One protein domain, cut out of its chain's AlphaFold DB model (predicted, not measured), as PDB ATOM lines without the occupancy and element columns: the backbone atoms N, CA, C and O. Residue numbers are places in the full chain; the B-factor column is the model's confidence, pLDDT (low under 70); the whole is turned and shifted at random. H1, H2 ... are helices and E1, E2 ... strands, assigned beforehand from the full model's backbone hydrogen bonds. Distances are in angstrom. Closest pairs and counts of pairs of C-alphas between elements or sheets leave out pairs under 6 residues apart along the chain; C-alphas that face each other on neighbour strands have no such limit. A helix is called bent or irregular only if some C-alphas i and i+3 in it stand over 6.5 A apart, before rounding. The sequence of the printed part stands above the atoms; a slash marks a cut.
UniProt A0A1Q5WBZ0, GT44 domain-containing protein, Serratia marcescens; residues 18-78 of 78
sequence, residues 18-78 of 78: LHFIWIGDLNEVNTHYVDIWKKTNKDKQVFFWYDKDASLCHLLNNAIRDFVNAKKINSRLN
ATOM      1  N   LEU A  18      36.417 108.708  71.389       96.69
ATOM      2  CA  LEU A  18      37.429 108.266  72.342       96.69
ATOM      3  C   LEU A  18      38.625 107.698  71.575       96.69
ATOM      4  O   LEU A  18      38.468 106.784  70.763       96.69
ATOM      5  N   HIS A  19      39.816 108.224  71.849       96.25
ATOM      6  CA  HIS A  19      41.067 107.757  71.257       96.25
ATOM      7  C   HIS A  19      41.891 107.012  72.311       96.25
ATOM      8  O   HIS A  19      42.242 107.579  73.342       96.25
ATOM      9  N   PHE A  20      42.225 105.756  72.027       94.19
ATOM     10  CA  PHE A  20      43.147 104.930  72.803       94.19
ATOM     11  C   PHE A  20      44.392 104.671  71.966       94.19
ATOM     12  O   PHE A  20      44.267 104.352  70.789       94.19
ATOM     13  N   ILE A  21      45.579 104.812  72.548       92.06
ATOM     14  CA  ILE A  21      46.849 104.630  71.838       92.06
ATOM     15  C   ILE A  21      47.666 103.584  72.585       92.06
ATOM     16  O   ILE A  21      47.857 103.701  73.796       92.06
ATOM     17  N   TRP A  22      48.157 102.584  71.859       88.81
ATOM     18  CA  TRP A  22      49.052 101.567  72.388       88.81
ATOM     19  C   TRP A  22      50.238 101.346  71.455       88.81
ATOM     20  O   TRP A  22      50.063 100.995  70.294       88.81
ATOM     21  N   ILE A  23      51.453 101.530  71.966       86.50
ATOM     22  CA  ILE A  23      52.690 101.353  71.200       86.50
ATOM     23  C   ILE A  23      53.524 100.266  71.876       86.50
ATOM     24  O   ILE A  23      53.787 100.348  73.076       86.50
ATOM     25  N   GLY A  24      53.943  99.266  71.101       82.31
ATOM     26  CA  GLY A  24      54.632  98.074  71.597       82.31
ATOM     27  C   GLY A  24      53.685  96.888  71.794       82.31
ATOM     28  O   GLY A  24      52.609  96.830  71.200       82.31
ATOM     29  N   ASP A  25      54.095  95.932  72.626       81.12
ATOM     30  CA  ASP A  25      53.400  94.650  72.752       81.12
ATOM     31  C   ASP A  25      52.023  94.807  73.399       81.12
ATOM     32  O   ASP A  25      51.882  95.314  74.516       81.12
ATOM     33  N   LEU A  26      50.989  94.373  72.681       79.19
ATOM     34  CA  LEU A  26      49.613  94.403  73.151       79.19
ATOM     35  C   LEU A  26      49.312  93.131  73.946       79.19
ATOM     36  O   LEU A  26      49.478  92.024  73.438       79.19
ATOM     37  N   ASN A  27      48.832  93.287  75.179       79.19
ATOM     38  CA  ASN A  27      48.321  92.174  75.973       79.19
ATOM     39  C   ASN A  27      46.784  92.215  76.042       79.19
ATOM     40  O   ASN A  27      46.156  93.264  75.875       79.19
ATOM     41  N   GLU A  28      46.178  91.059  76.303       78.31
ATOM     42  CA  GLU A  28      44.720  90.902  76.361       78.31
ATOM     43  C   GLU A  28      44.086  91.763  77.472       78.31
ATOM     44  O   GLU A  28      43.019  92.350  77.287       78.31
ATOM     45  N   VAL A  29      44.791  91.945  78.594       77.62
ATOM     46  CA  VAL A  29      44.330  92.764  79.728       77.62
ATOM     47  C   VAL A  29      44.092  94.216  79.307       77.62
ATOM     48  O   VAL A  29      43.047  94.783  79.624       77.62
ATOM     49  N   ASN A  30      45.005  94.811  78.540       76.56
ATOM     50  CA  ASN A  30      44.897  96.196  78.083       76.56
ATOM     51  C   ASN A  30      43.705  96.383  77.142       76.56
ATOM     52  O   ASN A  30      43.018  97.402  77.202       76.56
ATOM     53  N   THR A  31      43.412  95.376  76.313       83.56
ATOM     54  CA  THR A  31      42.245  95.414  75.421       83.56
ATOM     55  C   THR A  31      40.925  95.331  76.189       83.56
ATOM     56  O   THR A  31      39.959  96.002  75.825       83.56
ATOM     57  N   HIS A  32      40.896  94.618  77.321       88.00
ATOM     58  CA  HIS A  32      39.694  94.495  78.146       88.00
ATOM     59  C   HIS A  32      39.249  95.833  78.763       88.00
ATOM     60  O   HIS A  32      38.054  96.115  78.864       88.00
ATOM     61  N   TYR A  33      40.199  96.698  79.130       86.00
ATOM     62  CA  TYR A  33      39.881  98.034  79.642       86.00
ATOM     63  C   TYR A  33      39.214  98.917  78.583       86.00
ATOM     64  O   TYR A  33      38.244  99.614  78.884       86.00
ATOM     65  N   VAL A  34      39.681  98.860  77.334       91.00
ATOM     66  CA  VAL A  34      39.068  99.593  76.211       91.00
ATOM     67  C   VAL A  34      37.633  99.114  75.975       91.00
ATOM     68  O   VAL A  34      36.728  99.917  75.734       91.00
ATOM     69  N   ASP A  35      37.397  97.815  76.135       91.69
ATOM     70  CA  ASP A  35      36.074  97.208  76.011       91.69
ATOM     71  C   ASP A  35      35.067  97.729  77.046       91.69
ATOM     72  O   ASP A  35      33.895  97.944  76.719       91.69
ATOM     73  N   ILE A  36      35.503  97.985  78.282       93.56
ATOM     74  CA  ILE A  36      34.656  98.588  79.324       93.56
ATOM     75  C   ILE A  36      34.213  99.997  78.907       93.56
ATOM     76  O   ILE A  36      33.029 100.338  79.016       93.56
ATOM     77  N   TRP A  37      35.133 100.800  78.367       93.69
ATOM     78  CA  TRP A  37      34.830 102.146  77.875       93.69
ATOM     79  C   TRP A  37      33.845 102.120  76.711       93.69
ATOM     80  O   TRP A  37      32.877 102.885  76.714       93.69
ATOM     81  N   LYS A  38      34.038 101.195  75.770       94.06
ATOM     82  CA  LYS A  38      33.142 100.986  74.628       94.06
ATOM     83  C   LYS A  38      31.733 100.566  75.055       94.06
ATOM     84  O   LYS A  38      30.752 101.054  74.502       94.06
ATOM     85  N   LYS A  39      31.607  99.683  76.054       95.12
ATOM     86  CA  LYS A  39      30.305  99.214  76.569       95.12
ATOM     87  C   LYS A  39      29.545 100.300  77.331       95.12
ATOM     88  O   LYS A  39      28.319 100.358  77.237       95.12
ATOM     89  N   THR A  40      30.269 101.143  78.067       96.25
ATOM     90  CA  THR A  40      29.688 102.205  78.906       96.25
ATOM     91  C   THR A  40      29.304 103.447  78.094       96.25
ATOM     92  O   THR A  40      28.328 104.110  78.426       96.25
ATOM     93  N   ASN A  41      30.018 103.742  77.000       95.62
ATOM     94  CA  ASN A  41      29.833 104.951  76.187       95.62
ATOM     95  C   ASN A  41      29.348 104.600  74.773       95.62
ATOM     96  O   ASN A  41      30.068 104.780  73.792       95.62
ATOM     97  N   LYS A  42      28.131 104.054  74.670       93.50
ATOM     98  CA  LYS A  42      27.583 103.516  73.406       93.50
ATOM     99  C   LYS A  42      27.375 104.566  72.313       93.50
ATOM    100  O   LYS A  42      27.283 104.214  71.142       93.50
ATOM    101  N   ASP A  43      27.262 105.829  72.696       95.75
ATOM    102  CA  ASP A  43      27.108 106.970  71.800       95.75
ATOM    103  C   ASP A  43      28.440 107.420  71.179       95.75
ATOM    104  O   ASP A  43      28.436 108.127  70.168       95.75
ATOM    105  N   LYS A  44      29.578 107.016  71.763       95.00
ATOM    106  CA  LYS A  44      30.913 107.457  71.350       95.00
ATOM    107  C   LYS A  44      31.543 106.501  70.351       95.00
ATOM    108  O   LYS A  44      31.515 105.283  70.514       95.00
ATOM    109  N   GLN A  45      32.204 107.066  69.346       96.31
ATOM    110  CA  GLN A  45      33.102 106.299  68.487       96.31
ATOM    111  C   GLN A  45      34.392 105.996  69.249       96.31
ATOM    112  O   GLN A  45      34.946 106.876  69.899       96.31
ATOM    113  N   VAL A  46      34.882 104.760  69.171       94.88
ATOM    114  CA  VAL A  46      36.121 104.344  69.839       94.88
ATOM    115  C   VAL A  46      37.159 103.996  68.781       94.88
ATOM    116  O   VAL A  46      36.945 103.071  67.998       94.88
ATOM    117  N   PHE A  47      38.286 104.704  68.785       95.19
ATOM    118  CA  PHE A  47      39.457 104.373  67.978       95.19
ATOM    119  C   PHE A  47      40.569 103.822  68.861       95.19
ATOM    120  O   PHE A  47      40.947 104.443  69.855       95.19
ATOM    121  N   PHE A  48      41.112 102.678  68.457       92.31
ATOM    122  CA  PHE A  48      42.287 102.074  69.066       92.31
ATOM    123  C   PHE A  48      43.446 102.133  68.072       92.31
ATOM    124  O   PHE A  48      43.455 101.427  67.063       92.31
ATOM    125  N   TRP A  49      44.392 103.020  68.343       92.25
ATOM    126  CA  TRP A  49      45.581 103.237  67.537       92.25
ATOM    127  C   TRP A  49      46.687 102.339  68.054       92.25
ATOM    128  O   TRP A  49      46.998 102.358  69.247       92.25
ATOM    129  N   TYR A  50      47.292 101.578  67.152       87.88
ATOM    130  CA  TYR A  50      48.463 100.785  67.469       87.88
ATOM    131  C   TYR A  50      49.475 100.846  66.338       87.88
ATOM    132  O   TYR A  50      49.112 101.009  65.171       87.88
ATOM    133  N   ASP A  51      50.743 100.716  66.706       87.56
ATOM    134  CA  ASP A  51      51.834 100.572  65.755       87.56
ATOM    135  C   ASP A  51      52.275  99.107  65.730       87.56
ATOM    136  O   ASP A  51      52.845  98.592  66.695       87.56
ATOM    137  N   LYS A  52      51.967  98.432  64.621       80.62
ATOM    138  CA  LYS A  52      52.297  97.020  64.397       80.62
ATOM    139  C   LYS A  52      53.808  96.771  64.310       80.62
ATOM    140  O   LYS A  52      54.250  95.661  64.591       80.62
ATOM    141  N   ASP A  53      54.579  97.787  63.928       82.44
ATOM    142  CA  ASP A  53      56.015  97.679  63.669       82.44
ATOM    143  C   ASP A  53      56.844  98.078  64.912       82.44
ATOM    144  O   ASP A  53      58.065  97.920  64.940       82.44
ATOM    145  N   ALA A  54      56.186  98.530  65.988       84.00
ATOM    146  CA  ALA A  54      56.824  98.990  67.223       84.00
ATOM    147  C   ALA A  54      57.102  97.890  68.268       84.00
ATOM    148  O   ALA A  54      57.605  98.191  69.354       84.00
ATOM    149  N   SER A  55      56.808  96.619  67.974       74.81
ATOM    150  CA  SER A  55      57.039  95.492  68.902       74.81
ATOM    151  C   SER A  55      58.499  95.411  69.374       74.81
ATOM    152  O   SER A  55      58.789  95.174  70.546       74.81
ATOM    153  N   LEU A  56      59.450  95.731  68.491       82.38
ATOM    154  CA  LEU A  56      60.880  95.698  68.807       82.38
ATOM    155  C   LEU A  56      61.381  96.929  69.573       82.38
ATOM    156  O   LEU A  56      62.483  96.885  70.123       82.38
ATOM    157  N   CYS A  57      60.610  98.017  69.654       84.88
ATOM    158  CA  CYS A  57      61.051  99.239  70.331       84.88
ATOM    159  C   CYS A  57      61.324  98.990  71.818       84.88
ATOM    160  O   CYS A  57      62.304  99.498  72.368       84.88
ATOM    161  N   HIS A  58      60.490  98.176  72.470       81.00
ATOM    162  CA  HIS A  58      60.691  97.825  73.872       81.00
ATOM    163  C   HIS A  58      61.971  97.000  74.073       81.00
ATOM    164  O   HIS A  58      62.772  97.303  74.959       81.00
ATOM    165  N   LEU A  59      62.203  96.008  73.205       84.25
ATOM    166  CA  LEU A  59      63.400  95.165  73.244       84.25
ATOM    167  C   LEU A  59      64.676  95.971  72.995       84.25
ATOM    168  O   LEU A  59      65.642  95.831  73.745       84.25
ATOM    169  N   LEU A  60      64.667  96.857  71.998       89.25
ATOM    170  CA  LEU A  60      65.802  97.725  71.690       89.25
ATOM    171  C   LEU A  60      66.148  98.636  72.874       89.25
ATOM    172  O   LEU A  60      67.308  98.716  73.278       89.25
ATOM    173  N   ASN A  61      65.142  99.284  73.467       88.50
ATOM    174  CA  ASN A  61      65.340 100.155  74.625       88.50
ATOM    175  C   ASN A  61      65.913  99.393  75.829       88.50
ATOM    176  O   ASN A  61      66.796  99.906  76.522       88.50
ATOM    177  N   ASN A  62      65.453  98.161  76.063       88.75
ATOM    178  CA  ASN A  62      65.991  97.302  77.116       88.75
ATOM    179  C   ASN A  62      67.450  96.913  76.833       88.75
ATOM    180  O   ASN A  62      68.294  97.090  77.706       88.75
ATOM    181  N   ALA A  63      67.773  96.493  75.607       93.12
ATOM    182  CA  ALA A  63      69.133  96.116  75.226       93.12
ATOM    183  C   ALA A  63      70.133  97.275  75.400       93.12
ATOM    184  O   ALA A  63      71.221  97.087  75.950       93.12
ATOM    185  N   ILE A  64      69.752  98.493  74.993       93.44
ATOM    186  CA  ILE A  64      70.573  99.697  75.195       93.44
ATOM    187  C   ILE A  64      70.797  99.951  76.690       93.44
ATOM    188  O   ILE A  64      71.929 100.196  77.119       93.44
ATOM    189  N   ARG A  65      69.734  99.884  77.501       94.00
ATOM    190  CA  ARG A  65      69.818 100.096  78.952       94.00
ATOM    191  C   ARG A  65      70.749  99.079  79.611       94.00
ATOM    192  O   ARG A  65      71.592  99.463  80.425       94.00
ATOM    193  N   ASP A  66      70.616  97.811  79.252       95.06
ATOM    194  CA  ASP A  66      71.392  96.723  79.840       95.06
ATOM    195  C   ASP A  66      72.877  96.853  79.476       95.06
ATOM    196  O   ASP A  66      73.739  96.751  80.352       95.06
ATOM    197  N   PHE A  67      73.182  97.219  78.227       95.31
ATOM    198  CA  PHE A  67      74.546  97.526  77.793       95.31
ATOM    199  C   PHE A  67      75.171  98.681  78.592       95.31
ATOM    200  O   PHE A  67      76.299  98.574  79.086       95.31
ATOM    201  N   VAL A  68      74.440  99.787  78.765       94.06
ATOM    202  CA  VAL A  68      74.913 100.941  79.547       94.06
ATOM    203  C   VAL A  68      75.161 100.555  81.008       94.06
ATOM    204  O   VAL A  68      76.161 100.978  81.596       94.06
ATOM    205  N   ASN A  69      74.288  99.742  81.599       92.62
ATOM    206  CA  ASN A  69      74.433  99.286  82.980       92.62
ATOM    207  C   ASN A  69      75.637  98.353  83.155       92.62
ATOM    208  O   ASN A  69      76.417  98.549  84.088       92.62
ATOM    209  N   ALA A  70      75.848  97.408  82.236       91.75
ATOM    210  CA  ALA A  70      77.024  96.542  82.242       91.75
ATOM    211  C   ALA A  70      78.326  97.358  82.139       91.75
ATOM    212  O   ALA A  70      79.268  97.142  82.903       91.75
ATOM    213  N   LYS A  71      78.357  98.373  81.263       87.25
ATOM    214  CA  LYS A  71      79.507  99.278  81.132       87.25
ATOM    215  C   LYS A  71      79.775 100.069  82.416       87.25
ATOM    216  O   LYS A  71      80.929 100.191  82.820       87.25
ATOM    217  N   LYS A  72      78.727 100.572  83.082       84.56
ATOM    218  CA  LYS A  72      78.851 101.273  84.375       84.56
ATOM    219  C   LYS A  72      79.427 100.376  85.470       84.56
ATOM    220  O   LYS A  72      80.273 100.837  86.230       84.56
ATOM    221  N   ILE A  73      78.989  99.119  85.549       80.81
ATOM    222  CA  ILE A  73      79.513  98.146  86.520       80.81
ATOM    223  C   ILE A  73      81.005  97.903  86.267       80.81
ATOM    224  O   ILE A  73      81.806  98.058  87.183       80.81
ATOM    225  N   ASN A  74      81.393  97.641  85.019       70.25
ATOM    226  CA  ASN A  74      82.796  97.411  84.667       70.25
ATOM    227  C   ASN A  74      83.688  98.633  84.935       70.25
ATOM    228  O   ASN A  74      84.832  98.470  85.343       70.25
ATOM    229  N   SER A  75      83.177  99.856  84.768       72.44
ATOM    230  CA  SER A  75      83.923 101.083  85.100       72.44
ATOM    231  C   SER A  75      84.063 101.370  86.600       72.44
ATOM    232  O   SER A  75      84.812 102.263  86.962       72.44
ATOM    233  N   ARG A  76      83.307 100.680  87.465       66.56
ATOM    234  CA  ARG A  76      83.410 100.803  88.932       66.56
ATOM    235  C   ARG A  76      84.311  99.739  89.559       66.56
ATOM    236  O   ARG A  76      84.644  99.856  90.731       66.56
ATOM    237  N   LEU A  77      84.606  98.676  88.811       62.59
ATOM    238  CA  LEU A  77      85.428  97.542  89.243       62.59
ATOM    239  C   LEU A  77      86.892  97.656  88.785       62.59
ATOM    240  O   LEU A  77      87.720  96.883  89.258       62.59
ATOM    241  N   ASN A  78      87.188  98.596  87.884       51.47
ATOM    242  CA  ASN A  78      88.538  99.019  87.499       51.47
ATOM    243  C   ASN A  78      88.810 100.410  88.072       51.47
ATOM    244  O   ASN A  78      89.998 100.726  88.284       51.47
TER     245      ASN A  78
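AT A GLANCE: This is residues 18 to 78 of the 78 residues of the protein "GT44 domain-containing protein" of Serratia marcescens (UniProt A0A1Q5WBZ0). A small body, the parallel strands E1 and E2 side by side with H1 over one face, has a long arm: residues 60 to 78, mostly H2, stick out and make the length. The 61 printed residues run E1, H1, E2, H2, class mixed. The whole is extended, radius of gyration of the C-alphas 18.7 A, spans 64 by 20 by 17 A.

IN THESE COORDINATES: Find C-alpha 18 at (37.429, 108.266, 72.342), where E1, residues 18 to 23, begins. H1 is residues 28 to 40, 19.0 A; E2 is residues 45 to 51, 19.8 A. H2, residues 55 to 77, runs 35.0 A to C-alpha 77 at (85.428, 97.542, 89.243); it is only just irregular, C-alphas 55 and 58 being 6.6 A apart.

HOW THE PARTS SIT: E1 and E2 are parallel at 13 degrees; look for N 20 and O 47, 2.8 A, within hydrogen-bond range. E1, H1 and E2 form a strand-helix-strand unit, parallel neighbour strands with a helix between, its crossover right-handed. The closest C-alphas of H1 and E2 are Lys 38 and Val 46, 6.6 A. H1 and H2 are apart. O i to N i+4 pairs within range number 8 of 9 in H1, 18 of 19 in H2.

THE WHOLE: C-alphas 43 and 78, the farthest apart, are 63.9 A apart. The printed part has no cut, its three links are tight, and pLDDT is under 70 at residues 76 to 78.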